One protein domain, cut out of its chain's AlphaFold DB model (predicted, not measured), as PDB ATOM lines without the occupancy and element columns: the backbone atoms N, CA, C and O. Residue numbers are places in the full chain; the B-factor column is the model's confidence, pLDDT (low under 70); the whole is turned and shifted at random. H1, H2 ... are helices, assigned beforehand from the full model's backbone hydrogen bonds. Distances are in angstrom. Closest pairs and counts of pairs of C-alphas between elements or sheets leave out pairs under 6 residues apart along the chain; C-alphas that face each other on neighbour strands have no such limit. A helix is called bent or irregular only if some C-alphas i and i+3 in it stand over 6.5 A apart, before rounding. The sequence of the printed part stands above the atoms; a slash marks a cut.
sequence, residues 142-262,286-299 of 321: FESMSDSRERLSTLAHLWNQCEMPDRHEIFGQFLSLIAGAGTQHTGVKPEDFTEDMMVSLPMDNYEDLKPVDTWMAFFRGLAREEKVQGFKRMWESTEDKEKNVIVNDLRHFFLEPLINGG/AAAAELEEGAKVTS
ATOM      1  N   PHE A 142     193.251 234.058 177.917       97.31
ATOM      2  CA  PHE A 142     193.753 233.210 178.996       97.31
ATOM      3  C   PHE A 142     193.466 231.725 178.736       97.31
ATOM      4  O   PHE A 142     194.380 230.901 178.735       97.31
ATOM      5  N   GLU A 143     192.222 231.385 178.385       95.62
ATOM      6  CA  GLU A 143     191.829 230.027 177.995       95.62
ATOM      7  C   GLU A 143     192.603 229.511 176.779       95.62
ATOM      8  O   GLU A 143     192.801 228.306 176.610       95.62
ATOM      9  N   SER A 144     192.986 230.401 175.866       97.00
ATOM     10  CA  SER A 144     193.675 230.047 174.625       97.00
ATOM     11  C   SER A 144     195.169 229.782 174.814       97.00
ATOM     12  O   SER A 144     195.793 229.216 173.913       97.00
ATOM     13  N   MET A 145     195.744 230.136 175.965       95.81
ATOM     14  CA  MET A 145     197.140 229.850 176.291       95.81
ATOM     15  C   MET A 145     197.348 228.342 176.423       95.81
ATOM     16  O   MET A 145     196.620 227.669 177.147       95.81
ATOM     17  N   SER A 146     198.341 227.792 175.725       92.50
ATOM     18  CA  SER A 146     198.623 226.351 175.754       92.50
ATOM     19  C   SER A 146     199.603 225.930 176.848       92.50
ATOM     20  O   SER A 146     199.654 224.751 177.180       92.50
ATOM     21  N   ASP A 147     200.410 226.863 177.355       93.31
ATOM     22  CA  ASP A 147     201.444 226.594 178.352       93.31
ATOM     23  C   ASP A 147     200.942 226.972 179.751       93.31
ATOM     24  O   ASP A 147     200.694 228.144 180.041       93.31
ATOM     25  N   SER A 148     200.814 225.974 180.626       93.62
ATOM     26  CA  SER A 148     200.387 226.167 182.014       93.62
ATOM     27  C   SER A 148     201.316 227.087 182.801       93.62
ATOM     28  O   SER A 148     200.864 227.859 183.641       93.62
ATOM     29  N   ARG A 149     202.623 227.063 182.521       94.31
ATOM     30  CA  ARG A 149     203.579 227.941 183.201       94.31
ATOM     31  C   ARG A 149     203.373 229.396 182.791       94.31
ATOM     32  O   ARG A 149     203.459 230.276 183.642       94.31
ATOM     33  N   GLU A 150     203.057 229.646 181.521       94.25
ATOM     34  CA  GLU A 150     202.694 230.983 181.033       94.25
ATOM     35  C   GLU A 150     201.393 231.468 181.699       94.25
ATOM     36  O   GLU A 150     201.326 232.620 182.132       94.25
ATOM     37  N   ARG A 151     200.384 230.592 181.856       94.81
ATOM     38  CA  ARG A 151     199.120 230.916 182.549       94.81
ATOM     39  C   ARG A 151     199.333 231.247 184.025       94.81
ATOM     40  O   ARG A 151     198.885 232.295 184.485       94.81
ATOM     41  N   LEU A 152     200.057 230.399 184.755       95.31
ATOM     42  CA  LEU A 152     200.361 230.616 186.173       95.31
ATOM     43  C   LEU A 152     201.221 231.871 186.386       95.31
ATOM     44  O   LEU A 152     200.913 232.690 187.247       95.31
ATOM     45  N   SER A 153     202.239 232.082 185.544       95.88
ATOM     46  CA  SER A 153     203.036 233.313 185.555       95.88
ATOM     47  C   SER A 153     202.166 234.548 185.329       95.88
ATOM     48  O   SER A 153     202.336 235.564 186.000       95.88
ATOM     49  N   THR A 154     201.208 234.466 184.405       96.75
ATOM     50  CA  THR A 154     200.265 235.552 184.131       96.75
ATOM     51  C   THR A 154     199.410 235.857 185.358       96.75
ATOM     52  O   THR A 154     199.339 237.016 185.756       96.75
ATOM     53  N   LEU A 155     198.833 234.841 186.011       96.00
ATOM     54  CA  LEU A 155     198.075 235.015 187.257       96.00
ATOM     55  C   LEU A 155     198.909 235.693 188.351       96.00
ATOM     56  O   LEU A 155     198.439 236.649 188.966       96.00
ATOM     57  N   ALA A 156     200.154 235.253 188.549       95.50
ATOM     58  CA  ALA A 156     201.054 235.826 189.547       95.50
ATOM     59  C   ALA A 156     201.406 237.295 189.246       95.50
ATOM     60  O   ALA A 156     201.381 238.140 190.142       95.50
ATOM     61  N   HIS A 157     201.660 237.638 187.979       96.94
ATOM     62  CA  HIS A 157     201.886 239.029 187.574       96.94
ATOM     63  C   HIS A 157     200.655 239.910 187.802       96.94
ATOM     64  O   HIS A 157     200.790 241.016 188.324       96.94
ATOM     65  N   LEU A 158     199.461 239.424 187.451       97.00
ATOM     66  CA  LEU A 158     198.215 240.155 187.680       97.00
ATOM     67  C   LEU A 158     197.945 240.358 189.174       97.00
ATOM     68  O   LEU A 158     197.570 241.456 189.582       97.00
ATOM     69  N   TRP A 159     198.203 239.338 189.997       96.00
ATOM     70  CA  TRP A 159     198.094 239.432 191.452       96.00
ATOM     71  C   TRP A 159     199.040 240.505 191.990       96.00
ATOM     72  O   TRP A 159     198.632 241.410 192.717       96.00
ATOM     73  N   ASN A 160     200.302 240.465 191.562       95.75
ATOM     74  CA  ASN A 160     201.317 241.431 191.972       95.75
ATOM     75  C   ASN A 160     201.032 242.857 191.491       95.75
ATOM     76  O   ASN A 160     201.507 243.813 192.102       95.75
ATOM     77  N   GLN A 161     200.228 243.015 190.442       94.94
ATOM     78  CA  GLN A 161     199.770 244.313 189.965       94.94
ATOM     79  C   GLN A 161     198.583 244.872 190.767       94.94
ATOM     80  O   GLN A 161     198.389 246.089 190.783       94.94
ATOM     81  N   CYS A 162     197.786 244.020 191.416       95.38
ATOM     82  CA  CYS A 162     196.717 244.456 192.310       95.38
ATOM     83  C   CYS A 162     197.271 245.183 193.541       95.38
ATOM     84  O   CYS A 162     198.357 244.863 194.030       95.38
ATOM     85  N   GLU A 163     196.498 246.135 194.064       92.56
ATOM     86  CA  GLU A 163     196.731 246.705 195.393       92.56
ATOM     87  C   GLU A 163     196.251 245.729 196.479       92.56
ATOM     88  O   GLU A 163     195.448 244.836 196.201       92.56
ATOM     89  N   MET A 164     196.711 245.904 197.721       92.75
ATOM     90  CA  MET A 164     196.350 245.020 198.842       92.75
ATOM     91  C   MET A 164     194.829 244.822 199.025       92.75
ATOM     92  O   MET A 164     194.413 243.670 199.137       92.75
ATOM     93  N   PRO A 165     193.977 245.871 198.961       91.81
ATOM     94  CA  PRO A 165     192.528 245.692 199.079       91.81
ATOM     95  C   PRO A 165     191.928 244.817 197.970       91.81
ATOM     96  O   PRO A 165     191.040 244.004 198.214       91.81
ATOM     97  N   ASP A 166     192.421 244.975 196.736       93.88
ATOM     98  CA  ASP A 166     191.968 244.181 195.593       93.88
ATOM     99  C   ASP A 166     192.355 242.709 195.801       93.88
ATOM    100  O   ASP A 166     191.541 241.813 195.589       93.88
ATOM    101  N   ARG A 167     193.595 242.455 196.243       93.94
ATOM    102  CA  ARG A 167     194.094 241.102 196.533       93.94
ATOM    103  C   ARG A 167     193.312 240.432 197.652       93.94
ATOM    104  O   ARG A 167     193.000 239.255 197.529       93.94
ATOM    105  N   HIS A 168     192.971 241.176 198.699       91.38
ATOM    106  CA  HIS A 168     192.173 240.678 199.814       91.38
ATOM    107  C   HIS A 168     190.791 240.201 199.367       91.38
ATOM    108  O   HIS A 168     190.372 239.092 199.692       91.38
ATOM    109  N   GLU A 169     190.114 240.988 198.532       91.50
ATOM    110  CA  GLU A 169     188.812 240.600 197.993       91.50
ATOM    111  C   GLU A 169     188.911 239.393 197.045       91.50
ATOM    112  O   GLU A 169     188.105 238.462 197.124       91.50
ATOM    113  N   ILE A 170     189.940 239.363 196.191       91.81
ATOM    114  CA  ILE A 170     190.245 238.213 195.329       91.81
ATOM    115  C   ILE A 170     190.498 236.955 196.179       91.81
ATOM    116  O   ILE A 170     189.949 235.893 195.887       91.81
ATOM    117  N   PHE A 171     191.299 237.065 197.239       88.94
ATOM    118  CA  PHE A 171     191.622 235.970 198.152       88.94
ATOM    119  C   PHE A 171     190.386 235.430 198.868       88.94
ATOM    120  O   PHE A 171     190.152 234.223 198.856       88.94
ATOM    121  N   GLY A 172     189.545 236.308 199.418       85.06
ATOM    122  CA  GLY A 172     188.294 235.909 200.063       85.06
ATOM    123  C   GLY A 172     187.350 235.155 199.119       85.06
ATOM    124  O   GLY A 172     186.717 234.167 199.506       85.06
ATOM    125  N   GLN A 173     187.298 235.567 197.849       84.62
ATOM    126  CA  GLN A 173     186.558 234.850 196.808       84.62
ATOM    127  C   GLN A 173     187.171 233.478 196.515       84.62
ATOM    128  O   GLN A 173     186.433 232.501 196.404       84.62
ATOM    129  N   PHE A 174     188.500 233.367 196.446       82.50
ATOM    130  CA  PHE A 174     189.176 232.075 196.303       82.50
ATOM    131  C   PHE A 174     188.875 231.128 197.463       82.50
ATOM    132  O   PHE A 174     188.489 229.988 197.211       82.50
ATOM    133  N   LEU A 175     188.969 231.600 198.709       78.31
ATOM    134  CA  LEU A 175     188.603 230.806 199.886       78.31
ATOM    135  C   LEU A 175     187.162 230.296 199.786       78.31
ATOM    136  O   LEU A 175     186.907 229.110 199.978       78.31
ATOM    137  N   SER A 176     186.230 231.167 199.392       76.75
ATOM    138  CA  SER A 176     184.817 230.804 199.220       76.75
ATOM    139  C   SER A 176     184.604 229.761 198.115       76.75
ATOM    140  O   SER A 176     183.810 228.833 198.278       76.75
ATOM    141  N   LEU A 177     185.310 229.892 196.987       73.50
ATOM    142  CA  LEU A 177     185.239 228.950 195.866       73.50
ATOM    143  C   LEU A 177     185.804 227.577 196.234       73.50
ATOM    144  O   LEU A 177     185.264 226.560 195.802       73.50
ATOM    145  N   ILE A 178     186.876 227.554 197.021       69.06
ATOM    146  CA  ILE A 178     187.527 226.325 197.466       69.06
ATOM    147  C   ILE A 178     186.657 225.620 198.513       69.06
ATOM    148  O   ILE A 178     186.385 224.430 198.363       69.06
ATOM    149  N   ALA A 179     186.133 226.352 199.501       65.81
ATOM    150  CA  ALA A 179     185.245 225.804 200.529       65.81
ATOM    151  C   ALA A 179     183.928 225.254 199.938       65.81
ATOM    152  O   ALA A 179     183.454 224.182 200.310       65.81
ATOM    153  N   GLY A 180     183.348 225.945 198.948       57.78
ATOM    154  CA  GLY A 180     182.114 225.514 198.277       57.78
ATOM    155  C   GLY A 180     182.250 224.257 197.405       57.78
ATOM    156  O   GLY A 180     181.232 223.701 196.989       57.78
ATOM    157  N   ALA A 181     183.473 223.801 197.118       52.19
ATOM    158  CA  ALA A 181     183.742 222.685 196.216       52.19
ATOM    159  C   ALA A 181     183.739 221.297 196.891       52.19
ATOM    160  O   ALA A 181     183.845 220.298 196.175       52.19
ATOM    161  N   GLY A 182     183.578 221.188 198.220       47.12
ATOM    162  CA  GLY A 182     183.532 219.857 198.841       47.12
ATOM    163  C   GLY A 182     183.452 219.711 200.362       47.12
ATOM    164  O   GLY A 182     183.294 218.571 200.796       47.12
ATOM    165  N   THR A 183     183.512 220.759 201.188       39.97
ATOM    166  CA  THR A 183     183.639 220.575 202.649       39.97
ATOM    167  C   THR A 183     182.692 221.462 203.466       39.97
ATOM    168  O   THR A 183     182.193 222.492 203.019       39.97
ATOM    169  N   GLN A 184     182.310 220.963 204.647       43.00
ATOM    170  CA  GLN A 184     181.368 221.610 205.564       43.00
ATOM    171  C   GLN A 184     181.948 222.923 206.100       43.00
ATOM    172  O   GLN A 184     183.121 222.957 206.433       43.00
ATOM    173  N   HIS A 185     181.098 223.950 206.252       45.69
ATOM    174  CA  HIS A 185     181.398 225.254 206.864       45.69
ATOM    175  C   HIS A 185     182.470 225.191 207.971       45.69
ATOM    176  O   HIS A 185     182.171 224.821 209.107       45.69
ATOM    177  N   THR A 186     183.691 225.610 207.648       48.25
ATOM    178  CA  THR A 186     184.874 225.564 208.522       48.25
ATOM    179  C   THR A 186     185.059 226.778 209.412       48.25
ATOM    180  O   THR A 186     186.053 226.879 210.121       48.25
ATOM    181  N   GLY A 187     184.104 227.706 209.424       51.84
ATOM    182  CA  GLY A 187     184.165 228.889 210.282       51.84
ATOM    183  C   GLY A 187     185.186 229.943 209.841       51.84
ATOM    184  O   GLY A 187     185.046 231.070 210.295       51.84
ATOM    185  N   VAL A 188     186.109 229.614 208.926       56.53
ATOM    186  CA  VAL A 188     187.059 230.552 208.317       56.53
ATOM    187  C   VAL A 188     186.325 231.458 207.352       56.53
ATOM    188  O   VAL A 188     185.650 230.991 206.427       56.53
ATOM    189  N   LYS A 189     186.472 232.757 207.551       65.50
ATOM    190  CA  LYS A 189     185.861 233.768 206.709       65.50
ATOM    191  C   LYS A 189     186.931 234.675 206.121       65.50
ATOM    192  O   LYS A 189     187.991 234.844 206.714       65.50
ATOM    193  N   PRO A 190     186.656 235.305 204.969       67.25
ATOM    194  CA  PRO A 190     187.514 236.362 204.445       67.25
ATOM    195  C   PRO A 190     187.846 237.438 205.488       67.25
ATOM    196  O   PRO A 190     188.920 238.015 205.437       67.25
ATOM    197  N   GLU A 191     186.943 237.676 206.445       73.56
ATOM    198  CA  GLU A 191     187.131 238.640 207.534       73.56
ATOM    199  C   GLU A 191     188.251 238.284 208.527       73.56
ATOM    200  O   GLU A 191     188.702 239.170 209.249       73.56
ATOM    201  N   ASP A 192     188.719 237.032 208.552       73.12
ATOM    202  CA  ASP A 192     189.815 236.586 209.426       73.12
ATOM    203  C   ASP A 192     191.198 237.021 208.902       73.12
ATOM    204  O   ASP A 192     192.221 236.796 209.548       73.12
ATOM    205  N   PHE A 193     191.241 237.629 207.713       81.12
ATOM    206  CA  PHE A 193     192.450 238.102 207.057       81.12
ATOM    207  C   PHE A 193     192.404 239.626 206.933       81.12
ATOM    208  O   PHE A 193     191.358 240.226 206.690       81.12
ATOM    209  N   THR A 194     193.552 240.277 207.101       84.25
ATOM    210  CA  THR A 194     193.688 241.716 206.870       84.25
ATOM    211  C   THR A 194     194.312 241.984 205.503       84.25
ATOM    212  O   THR A 194     194.981 241.135 204.906       84.25
ATOM    213  N   GLU A 195     194.108 243.191 204.974       86.25
ATOM    214  CA  GLU A 195     194.635 243.556 203.656       86.25
ATOM    215  C   GLU A 195     196.172 243.499 203.603       86.25
ATOM    216  O   GLU A 195     196.735 243.077 202.594       86.25
ATOM    217  N   ASP A 196     196.870 243.879 204.675       84.12
ATOM    218  CA  ASP A 196     198.338 243.900 204.730       84.12
ATOM    219  C   ASP A 196     198.977 242.506 204.653       84.12
ATOM    220  O   ASP A 196     200.130 242.381 204.234       84.12
ATOM    221  N   MET A 197     198.205 241.457 204.942       83.12
ATOM    222  CA  MET A 197     198.630 240.066 204.784       83.12
ATOM    223  C   MET A 197     198.693 239.638 203.313       83.12
ATOM    224  O   MET A 197     199.368 238.665 202.980       83.12
ATOM    225  N   MET A 198     198.030 240.361 202.404       89.38
ATOM    226  CA  MET A 198     197.909 240.003 200.985       89.38
ATOM    227  C   MET A 198     199.110 240.465 200.158       89.38
ATOM    228  O   MET A 198     199.004 241.190 199.164       89.38
ATOM    229  N   VAL A 199     200.295 240.033 200.578       88.50
ATOM    230  CA  VAL A 199     201.570 240.409 199.971       88.50
ATOM    231  C   VAL A 199     201.714 239.951 198.516       88.50
ATOM    232  O   VAL A 199     200.955 239.138 197.980       88.50
ATOM    233  N   SER A 200     202.705 240.524 197.836       91.75
ATOM    234  CA  SER A 200     203.071 240.088 196.492       91.75
ATOM    235  C   SER A 200     203.640 238.670 196.523       91.75
ATOM    236  O   SER A 200     204.428 238.333 197.403       91.75
ATOM    237  N   LEU A 201     203.268 237.867 195.530       92.00
ATOM    238  CA  LEU A 201     203.818 236.537 195.315       92.00
ATOM    239  C   LEU A 201     205.270 236.636 194.823       92.00
ATOM    240  O   LEU A 201     205.574 237.508 193.995       92.00
ATOM    241  N   PRO A 202     206.164 235.746 195.282       92.44
ATOM    242  CA  PRO A 202     207.510 235.650 194.736       92.44
ATOM    243  C   PRO A 202     207.476 235.203 193.271       92.44
ATOM    244  O   PRO A 202     206.610 234.437 192.848       92.44
ATOM    245  N   MET A 203     208.438 235.689 192.487       93.44
ATOM    246  CA  MET A 203     208.487 235.473 191.036       93.44
ATOM    247  C   MET A 203     209.665 234.600 190.593       93.44
ATOM    248  O   MET A 203     209.878 234.459 189.391       93.44
ATOM    249  N   ASP A 204     210.393 233.978 191.526       92.50
ATOM    250  CA  ASP A 204     211.585 233.157 191.254       92.50
ATOM    251  C   ASP A 204     211.292 232.030 190.243       92.50
ATOM    252  O   ASP A 204     212.076 231.734 189.343       92.50
ATOM    253  N   ASN A 205     210.091 231.444 190.318       88.81
ATOM    254  CA  ASN A 205     209.646 230.391 189.401       88.81
ATOM    255  C   ASN A 205     209.279 230.894 187.995       88.81
ATOM    256  O   ASN A 205     208.977 230.070 187.127       88.81
ATOM    257  N   TYR A 206     209.295 232.209 187.754       93.56
ATOM    258  CA  TYR A 206     208.827 232.867 186.530       93.56
ATOM    259  C   TYR A 206     209.764 233.979 186.023       93.56
ATOM    260  O   TYR A 206     209.352 234.755 185.167       93.56
ATOM    261  N   GLU A 207     211.006 234.076 186.509       91.38
ATOM    262  CA  GLU A 207     211.928 235.188 186.195       91.38
ATOM    263  C   GLU A 207     212.172 235.417 184.691       91.38
ATOM    264  O   GLU A 207     212.376 236.546 184.238       91.38
ATOM    265  N   ASP A 208     212.157 234.348 183.898       93.19
ATOM    266  CA  ASP A 208     212.326 234.366 182.442       93.19
ATOM    267  C   ASP A 208     211.042 234.741 181.683       93.19
ATOM    268  O   ASP A 208     211.110 235.137 180.514       93.19
ATOM    269  N   LEU A 209     209.876 234.649 182.328       93.50
ATOM    270  CA  LEU A 209     208.580 234.975 181.746       93.50
ATOM    271  C   LEU A 209     208.210 236.413 182.077       93.50
ATOM    272  O   LEU A 209     207.650 236.720 183.124       93.50
ATOM    273  N   LYS A 210     208.510 237.317 181.148       91.69
ATOM    274  CA  LYS A 210     208.147 238.725 181.304       91.69
ATOM    275  C   LYS A 210     206.639 238.929 181.148       91.69
ATOM    276  O   LYS A 210     206.036 238.300 180.273       91.69
ATOM    277  N   PRO A 211     206.044 239.854 181.920       91.88
ATOM    278  CA  PRO A 211     204.649 240.205 181.740       91.88
ATOM    279  C   PRO A 211     204.435 240.819 180.355       91.88
ATOM    280  O   PRO A 211     205.286 241.540 179.832       91.88
ATOM    281  N   VAL A 212     203.281 240.533 179.758       96.19
ATOM    282  CA  VAL A 212     202.890 241.106 178.469       96.19
ATOM    283  C   VAL A 212     202.265 242.479 178.703       96.19
ATOM    284  O   VAL A 212     201.231 242.587 179.363       96.19
ATOM    285  N   ASP A 213     202.862 243.522 178.129       96.38
ATOM    286  CA  ASP A 213     202.469 244.916 178.377       96.38
ATOM    287  C   ASP A 213     200.991 245.196 178.079       96.38
ATOM    288  O   ASP A 213     200.325 245.864 178.869       96.38
ATOM    289  N   THR A 214     200.450 244.665 176.978       97.50
ATOM    290  CA  THR A 214     199.033 244.838 176.614       97.50
ATOM    291  C   THR A 214     198.096 244.216 177.649       97.50
ATOM    292  O   THR A 214     197.076 244.815 177.990       97.50
ATOM    293  N   TRP A 215     198.456 243.052 178.194       97.12
ATOM    294  CA  TRP A 215     197.672 242.348 179.210       97.12
ATOM    295  C   TRP A 215     197.705 243.101 180.539       97.12
ATOM    296  O   TRP A 215     196.660 243.348 181.139       97.12
ATOM    297  N   MET A 216     198.892 243.552 180.958       96.56
ATOM    298  CA  MET A 216     199.049 244.340 182.182       96.56
ATOM    299  C   MET A 216     198.341 245.693 182.078       96.56
ATOM    300  O   MET A 216     197.737 246.155 183.046       96.56
ATOM    301  N   ALA A 217     198.414 246.353 180.919       96.69
ATOM    302  CA  ALA A 217     197.752 247.633 180.684       96.69
ATOM    303  C   ALA A 217     196.228 247.496 180.754       96.69
ATOM    304  O   ALA A 217     195.588 248.294 181.438       96.69
ATOM    305  N   PHE A 218     195.670 246.463 180.112       97.38
ATOM    306  CA  PHE A 218     194.248 246.139 180.205       97.38
ATOM    307  C   PHE A 218     193.829 245.922 181.661       97.38
ATOM    308  O   PHE A 218     192.950 246.620 182.161       97.38
ATOM    309  N   PHE A 219     194.519 245.029 182.374       96.31
ATOM    310  CA  PHE A 219     194.152 244.683 183.743       96.31
ATOM    311  C   PHE A 219     194.305 245.854 184.726       96.31
ATOM    312  O   PHE A 219     193.516 245.997 185.659       96.31
ATOM    313  N   ARG A 220     195.278 246.751 184.495       95.50
ATOM    314  CA  ARG A 220     195.432 247.992 185.278       95.50
ATOM    315  C   ARG A 220     194.197 248.881 185.212       95.50
ATOM    316  O   ARG A 220     193.910 249.573 186.181       95.50
ATOM    317  N   GLY A 221     193.554 248.918 184.047       95.38
ATOM    318  CA  GLY A 221     192.416 249.785 183.770       95.38
ATOM    319  C   GLY A 221     191.097 249.280 184.349       95.38
ATOM    320  O   GLY A 221     190.128 250.034 184.335       95.38
ATOM    321  N   LEU A 222     191.054 248.042 184.847       96.44
ATOM    322  CA  LEU A 222     189.846 247.435 185.395       96.44
ATOM    323  C   LEU A 222     189.501 247.983 186.780       96.44
ATOM    324  O   LEU A 222     190.381 248.222 187.615       96.44
ATOM    325  N   ALA A 223     188.202 248.107 187.049       95.81
ATOM    326  CA  ALA A 223     187.704 248.325 188.400       95.81
ATOM    327  C   ALA A 223     187.933 247.079 189.274       95.81
ATOM    328  O   ALA A 223     188.071 245.965 188.768       95.81
ATOM    329  N   ARG A 224     187.929 247.248 190.603       93.75
ATOM    330  CA  ARG A 224     188.140 246.144 191.558       93.75
ATOM    331  C   ARG A 224     187.209 244.956 191.304       93.75
ATOM    332  O   ARG A 224     187.693 243.841 191.157       93.75
ATOM    333  N   GLU A 225     185.910 245.210 191.161       93.94
ATOM    334  CA  GLU A 225     184.909 244.173 190.868       93.94
ATOM    335  C   GLU A 225     185.270 243.378 189.602       93.94
ATOM    336  O   GLU A 225     185.226 242.152 189.587       93.94
ATOM    337  N   GLU A 226     185.704 244.055 188.538       95.56
ATOM    338  CA  GLU A 226     186.083 243.395 187.285       95.56
ATOM    339  C   GLU A 226     187.351 242.547 187.440       95.56
ATOM    340  O   GLU A 226     187.439 241.471 186.847       95.56
ATOM    341  N   LYS A 227     188.316 242.989 188.260       95.56
ATOM    342  CA  LYS A 227     189.501 242.187 188.605       95.56
ATOM    343  C   LYS A 227     189.101 240.925 189.364       95.56
ATOM    344  O   LYS A 227     189.556 239.841 189.005       95.56
ATOM    345  N   VAL A 228     188.228 241.057 190.364       92.44
ATOM    346  CA  VAL A 228     187.713 239.942 191.171       92.44
ATOM    347  C   VAL A 228     186.991 238.922 190.288       92.44
ATOM    348  O   VAL A 228     187.340 237.738 190.294       92.44
ATOM    349  N   GLN A 229     186.054 239.373 189.449       92.75
ATOM    350  CA  GLN A 229     185.362 238.500 188.496       92.75
ATOM    351  C   GLN A 229     186.325 237.879 187.475       92.75
ATOM    352  O   GLN A 229     186.179 236.711 187.112       92.75
ATOM    353  N   GLY A 230     187.334 238.632 187.030       94.88
ATOM    354  CA  GLY A 230     188.390 238.138 186.152       94.88
ATOM    355  C   GLY A 230     189.167 236.978 186.776       94.88
ATOM    356  O   GLY A 230     189.306 235.933 186.144       94.88
ATOM    357  N   PHE A 231     189.620 237.122 188.024       95.25
ATOM    358  CA  PHE A 231     190.329 236.063 188.754       95.25
ATOM    359  C   PHE A 231     189.478 234.813 188.956       95.25
ATOM    360  O   PHE A 231     189.955 233.707 188.701       95.25
ATOM    361  N   LYS A 232     188.204 234.984 189.316       92.38
ATOM    362  CA  LYS A 232     187.255 233.874 189.424       92.38
ATOM    363  C   LYS A 232     187.107 233.109 188.106       92.38
ATOM    364  O   LYS A 232     187.203 231.886 188.088       92.38
ATOM    365  N   ARG A 233     186.911 233.811 186.988       94.69
ATOM    366  CA  ARG A 233     186.758 233.165 185.673       94.69
ATOM    367  C   ARG A 233     188.047 232.493 185.205       94.69
ATOM    368  O   ARG A 233     187.992 231.402 184.643       94.69
ATOM    369  N   MET A 234     189.207 233.101 185.471       95.06
ATOM    370  CA  MET A 234     190.496 232.460 185.198       95.06
ATOM    371  C   MET A 234     190.624 231.159 185.995       95.06
ATOM    372  O   MET A 234     190.916 230.126 185.401       95.06
ATOM    373  N   TRP A 235     190.310 231.169 187.292       91.00
ATOM    374  CA  TRP A 235     190.280 229.966 188.131       91.00
ATOM    375  C   TRP A 235     189.372 228.868 187.579       91.00
ATOM    376  O   TRP A 235     189.806 227.726 187.433       91.00
ATOM    377  N   GLU A 236     188.135 229.207 187.217       89.62
ATOM    378  CA  GLU A 236     187.177 228.258 186.638       89.62
ATOM    379  C   GLU A 236     187.716 227.607 185.351       89.62
ATOM    380  O   GLU A 236     187.441 226.433 185.100       89.62
ATOM    381  N   SER A 237     188.537 228.335 184.585       88.31
ATOM    382  CA  SER A 237     189.164 227.859 183.346       88.31
ATOM    383  C   SER A 237     190.491 227.102 183.518       88.31
ATOM    384  O   SER A 237     190.976 226.514 182.551       88.31
ATOM    385  N   THR A 238     191.090 227.105 184.715       87.94
ATOM    386  CA  THR A 238     192.357 226.394 184.973       87.94
ATOM    387  C   THR A 238     192.169 224.883 185.111       87.94
ATOM    388  O   THR A 238     191.138 224.393 185.580       87.94
ATOM    389  N   GLU A 239     193.200 224.132 184.722       88.19
ATOM    390  CA  GLU A 239     193.258 222.680 184.902       88.19
ATOM    391  C   GLU A 239     193.490 222.314 186.376       88.19
ATOM    392  O   GLU A 239     194.098 223.070 187.133       88.19
ATOM    393  N   ASP A 240     193.092 221.111 186.793       84.81
ATOM    394  CA  ASP A 240     193.216 220.669 188.190       84.81
ATOM    395  C   ASP A 240     194.658 220.714 188.713       84.81
ATOM    396  O   ASP A 240     194.912 221.070 189.863       84.81
ATOM    397  N   LYS A 241     195.642 220.427 187.855       86.94
ATOM    398  CA  LYS A 241     197.064 220.553 188.209       86.94
ATOM    399  C   LYS A 241     197.471 221.997 188.492       86.94
ATOM    400  O   LYS A 241     198.316 222.224 189.346       86.94
ATOM    401  N   GLU A 242     196.889 222.960 187.790       89.38
ATOM    402  CA  GLU A 242     197.158 224.384 188.002       89.38
ATOM    403  C   GLU A 242     196.451 224.884 189.254       89.38
ATOM    404  O   GLU A 242     197.074 225.568 190.061       89.38
ATOM    405  N   LYS A 243     195.196 224.466 189.471       87.00
ATOM    406  CA  LYS A 243     194.462 224.731 190.715       87.00
ATOM    407  C   LYS A 243     195.245 224.249 191.927       87.00
ATOM    408  O   LYS A 243     195.379 224.991 192.889       87.00
ATOM    409  N   ASN A 244     195.838 223.060 191.847       84.50
ATOM    410  CA  ASN A 244     196.717 222.526 192.887       84.50
ATOM    411  C   ASN A 244     197.918 223.429 193.191       84.50
ATOM    412  O   ASN A 244     198.256 223.625 194.355       84.50
ATOM    413  N   VAL A 245     198.571 223.976 192.163       88.06
ATOM    414  CA  VAL A 245     199.691 224.912 192.351       88.06
ATOM    415  C   VAL A 245     199.204 226.185 193.035       88.06
ATOM    416  O   VAL A 245     199.757 226.562 194.060       88.06
ATOM    417  N   ILE A 246     198.116 226.780 192.535       86.81
ATOM    418  CA  ILE A 246     197.520 227.999 193.100       86.81
ATOM    419  C   ILE A 246     197.162 227.785 194.575       86.81
ATOM    420  O   ILE A 246     197.526 228.585 195.426       86.81
ATOM    421  N   VAL A 247     196.487 226.682 194.891       83.62
ATOM    422  CA  VAL A 247     196.083 226.320 196.255       83.62
ATOM    423  C   VAL A 247     197.289 226.146 197.176       83.62
ATOM    424  O   VAL A 247     197.284 226.649 198.300       83.62
ATOM    425  N   ASN A 248     198.340 225.470 196.706       83.50
ATOM    426  CA  ASN A 248     199.564 225.291 197.481       83.50
ATOM    427  C   ASN A 248     200.294 226.612 197.729       83.50
ATOM    428  O   ASN A 248     200.771 226.818 198.844       83.50
ATOM    429  N   ASP A 249     200.337 227.503 196.740       85.38
ATOM    430  CA  ASP A 249     200.917 228.837 196.888       85.38
ATOM    431  C   ASP A 249     200.105 229.674 197.885       85.38
ATOM    432  O   ASP A 249     200.682 230.276 198.791       85.38
ATOM    433  N   LEU A 250     198.768 229.654 197.794       82.81
ATOM    434  CA  LEU A 250     197.902 230.354 198.748       82.81
ATOM    435  C   LEU A 250     198.148 229.874 200.185       82.81
ATOM    436  O   LEU A 250     198.291 230.679 201.106       82.81
ATOM    437  N   ARG A 251     198.254 228.554 200.369       79.06
ATOM    438  CA  ARG A 251     198.553 227.935 201.663       79.06
ATOM    439  C   ARG A 251     199.930 228.354 202.173       79.06
ATOM    440  O   ARG A 251     200.048 228.803 203.308       79.06
ATOM    441  N   HIS A 252     200.961 228.219 201.345       83.12
ATOM    442  CA  HIS A 252     202.345 228.448 201.746       83.12
ATOM    443  C   HIS A 252     202.650 229.921 202.042       83.12
ATOM    444  O   HIS A 252     203.350 230.213 203.007       83.12
ATOM    445  N   PHE A 253     202.127 230.853 201.241       83.56
ATOM    446  CA  PHE A 253     202.466 232.270 201.376       83.56
ATOM    447  C   PHE A 253     201.547 233.044 202.314       83.56
ATOM    448  O   PHE A 253     202.003 234.021 202.904       83.56
ATOM    449  N   PHE A 254     200.289 232.622 202.482       82.69
ATOM    450  CA  PHE A 254     199.325 233.376 203.290       82.69
ATOM    451  C   PHE A 254     198.874 232.642 204.553       82.69
ATOM    452  O   PHE A 254     198.582 233.306 205.540       82.69
ATOM    453  N   LEU A 255     198.850 231.303 204.574       75.00
ATOM    454  CA  LEU A 255     198.348 230.550 205.735       75.00
ATOM    455  C   LEU A 255     199.459 229.985 206.628       75.00
ATOM    456  O   LEU A 255     199.416 230.136 207.845       75.00
ATOM    457  N   GLU A 256     200.478 229.341 206.057       74.56
ATOM    458  CA  GLU A 256     201.576 228.739 206.827       74.56
ATOM    459  C   GLU A 256     202.362 229.743 207.692       74.56
ATOM    460  O   GLU A 256     202.718 229.369 208.811       74.56
ATOM    461  N   PRO A 257     202.633 230.996 207.266       73.75
ATOM    462  CA  PRO A 257     203.327 231.967 208.110       73.75
ATOM    463  C   PRO A 257     202.558 232.304 209.389       73.75
ATOM    464  O   PRO A 257     203.173 232.514 210.428       73.75
ATOM    465  N   LEU A 258     201.226 232.287 209.342       65.75
ATOM    466  CA  LEU A 258     200.366 232.514 210.505       65.75
ATOM    467  C   LEU A 258     200.359 231.305 211.448       65.75
ATOM    468  O   LEU A 258     200.407 231.466 212.664       65.75
ATOM    469  N   ILE A 259     200.367 230.091 210.885       63.41
ATOM    470  CA  ILE A 259     200.422 228.834 211.650       63.41
ATOM    471  C   ILE A 259     201.784 228.672 212.338       63.41
ATOM    472  O   ILE A 259     201.855 228.293 213.503       63.41
ATOM    473  N   ASN A 260     202.870 228.939 211.610       60.75
ATOM    474  CA  ASN A 260     204.238 228.681 212.061       60.75
ATOM    475  C   ASN A 260     204.857 229.853 212.828       60.75
ATOM    476  O   ASN A 260     205.749 229.635 213.645       60.75
ATOM    477  N   GLY A 261     204.436 231.087 212.544       53.19
ATOM    478  CA  GLY A 261     204.928 232.274 213.234       53.19
ATOM    479  C   GLY A 261     204.308 232.459 214.614       53.19
ATOM    480  O   GLY A 261     204.948 233.046 215.490       53.19
ATOM    481  N   GLY A 262     203.070 231.989 214.813       44.69
ATOM    482  CA  GLY A 262     202.201 232.554 215.840       44.69
ATOM    483  C   GLY A 262     202.071 234.075 215.664       44.69
ATOM    484  O   GLY A 262     202.900 234.751 215.053       44.69
ATOM    485  N   ALA A 286     192.663 225.370 210.142       61.12
ATOM    486  CA  ALA A 286     191.565 224.723 209.427       61.12
ATOM    487  C   ALA A 286     191.566 225.085 207.930       61.12
ATOM    488  O   ALA A 286     191.471 224.187 207.093       61.12
ATOM    489  N   ALA A 287     191.777 226.359 207.582       59.38
ATOM    490  CA  ALA A 287     191.885 226.821 206.195       59.38
ATOM    491  C   ALA A 287     193.016 226.109 205.432       59.38
ATOM    492  O   ALA A 287     192.847 225.684 204.288       59.38
ATOM    493  N   ALA A 288     194.176 225.941 206.076       61.34
ATOM    494  CA  ALA A 288     195.317 225.259 205.475       61.34
ATOM    495  C   ALA A 288     195.055 223.764 205.241       61.34
ATOM    496  O   ALA A 288     195.489 223.230 204.218       61.34
ATOM    497  N   ALA A 289     194.327 223.105 206.149       63.28
ATOM    498  CA  ALA A 289     193.929 221.708 206.003       63.28
ATOM    499  C   ALA A 289     192.902 221.506 204.872       63.28
ATOM    500  O   ALA A 289     192.992 220.526 204.134       63.28
ATOM    501  N   GLU A 290     191.971 222.444 204.676       61.38
ATOM    502  CA  GLU A 290     190.990 222.378 203.584       61.38
ATOM    503  C   GLU A 290     191.599 222.636 202.212       61.38
ATOM    504  O   GLU A 290     191.252 221.954 201.251       61.38
ATOM    505  N   LEU A 291     192.540 223.579 202.106       61.28
ATOM    506  CA  LEU A 291     193.324 223.739 200.882       61.28
ATOM    507  C   LEU A 291     194.057 222.435 200.537       61.28
ATOM    508  O   LEU A 291     194.105 222.039 199.374       61.28
ATOM    509  N   GLU A 292     194.564 221.716 201.540       61.25
ATOM    510  CA  GLU A 292     195.198 220.412 201.342       61.25
ATOM    511  C   GLU A 292     194.200 219.325 200.895       61.25
ATOM    512  O   GLU A 292     194.531 218.490 200.049       61.25
ATOM    513  N   GLU A 293     192.973 219.323 201.423       61.81
ATOM    514  CA  GLU A 293     191.917 218.384 201.024       61.81
ATOM    515  C   GLU A 293     191.352 218.702 199.630       61.81
ATOM    516  O   GLU A 293     191.252 217.804 198.796       61.81
ATOM    517  N   GLY A 294     191.083 219.971 199.313       56.72
ATOM    518  CA  GLY A 294     190.677 220.419 197.980       56.72
ATOM    519  C   GLY A 294     191.744 220.138 196.917       56.72
ATOM    520  O   GLY A 294     191.430 219.674 195.816       56.72
ATOM    521  N   ALA A 295     193.025 220.312 197.261       55.34
ATOM    522  CA  ALA A 295     194.137 219.882 196.417       55.34
ATOM    523  C   ALA A 295     194.111 218.357 196.164       55.34
ATOM    524  O   ALA A 295     194.231 217.886 195.030       55.34
ATOM    525  N   LYS A 296     193.850 217.547 197.198       55.72
ATOM    526  CA  LYS A 296     193.711 216.086 197.051       55.72
ATOM    527  C   LYS A 296     192.495 215.690 196.204       55.72
ATOM    528  O   LYS A 296     192.640 214.838 195.329       55.72
ATOM    529  N   VAL A 297     191.337 216.330 196.377       51.62
ATOM    530  CA  VAL A 297     190.123 216.055 195.582       51.62
ATOM    531  C   VAL A 297     190.341 216.375 194.101       51.62
ATOM    532  O   VAL A 297     189.970 215.577 193.242       51.62
ATOM    533  N   THR A 298     191.003 217.491 193.782       47.31
ATOM    534  CA  THR A 298     191.355 217.823 192.387       47.31
ATOM    535  C   THR A 298     192.407 216.872 191.797       47.31
ATOM    536  O   THR A 298     192.467 216.698 190.584       47.31
ATOM    537  N   SER A 299     193.207 216.192 192.628       47.19
ATOM    538  CA  SER A 299     194.155 215.162 192.176       47.19
ATOM    539  C   SER A 299     193.507 213.804 191.843       47.19
ATOM    540  O   SER A 299     194.051 213.056 191.026       47.19
TER     541      SER A 299
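What this domain is: This is residues 142 to 262 and 286 to 299 of the 321 residues of an uncharacterized protein of Ectocarpus siliculosus (UniProt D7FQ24). The model is a rounded cluster of helices: H5, the longest, and H6 run side by side in opposite directions as a pair, and H2 and H4 cross in contact with each other, with H1 side by side with H4 and running the opposite way. Short H3 packs on the last residues of H1 at the end of the domain far from the H5 and H6 pair, and a long unnamed stretch, residues 180 to 212, leads from H2 to it. The printed part has 135 residues with six named helices, H1 to H6 in chain order, and no named strand; the class is all helix. It is compact, with a radius of gyration of the C-alphas of 14.5 A and spans of 40 by 31 by 27 A.

Where its parts are: H5, residues 240 to 261, is 30.0 A from first to last C-alpha and begins at C-alpha 240, (193.216, 220.669, 188.190). It has a kink of 34 degrees near residue 252 and is irregular, but only just: C-alphas 253 and 256 are 6.6 A apart. H6 is residues 286 to 299, 19.9 A, and ends at C-alpha 299, (194.155, 215.162, 192.176). H2 is residues 164 to 179, 22.3 A; H4 is residues 224 to 237, 20.1 A. H1 is residues 148 to 161, 19.8 A, from C-alpha 148 at (200.387, 226.167, 182.014). H3 is residues 213 to 220, 10.3 A.

How they stand to each other: H5 and H6 touch, opposite ways at a shallow tilt of 19 degrees; their closest C-alphas, of Asn 244 and Ala 295, are 5.1 A apart. H5 only just touches H1, with 3 pairs of C-alphas within 8 A, through residues 242 to 246 and 148 to 152 alone; the closest, of Ser 148 and Glu 242, are 7.0 A apart. H2 and H5 are near each other. H2 only just touches H6, with 3 pairs, the closest being Ile 178 and Gly 294 at 6.7 A between C-alphas. H2 and H4 touch at 37 degrees, only just steep, the same way, with C-alphas of Ile 170 and Val 228 5.2 A apart. H1 and H4 are close but not clearly touching, opposite ways at a shallow tilt of 15 degrees. H3 touches H1 at a steep tilt of 49 degrees, closest at the C-alphas of Leu 158 and Met 216, 7.0 A. H3 and H6 are apart. The packing is mostly crossed, steep rather than shallow in tilt. Every O i to N i+4 pair is within hydrogen-bond range in H1, H2, H3, H4 and H6, and 15 of 18 in H5.

The domain as a whole: The two C-alphas farthest apart, of Ser 144 and Gly 262, are 42.2 A apart. Residues 263 to 285 are not printed, and C-alphas 262 and 286 are 14.7 A apart across the cut. The link from H2 to H3 is long, with 33 residues; those from H1 to H2, H3 to H4 and H4 to H5 are tight. The mean pLDDT of the printed part is 82.2, with residues 178 to 190, 258 to 262 and 286 to 299 under 70.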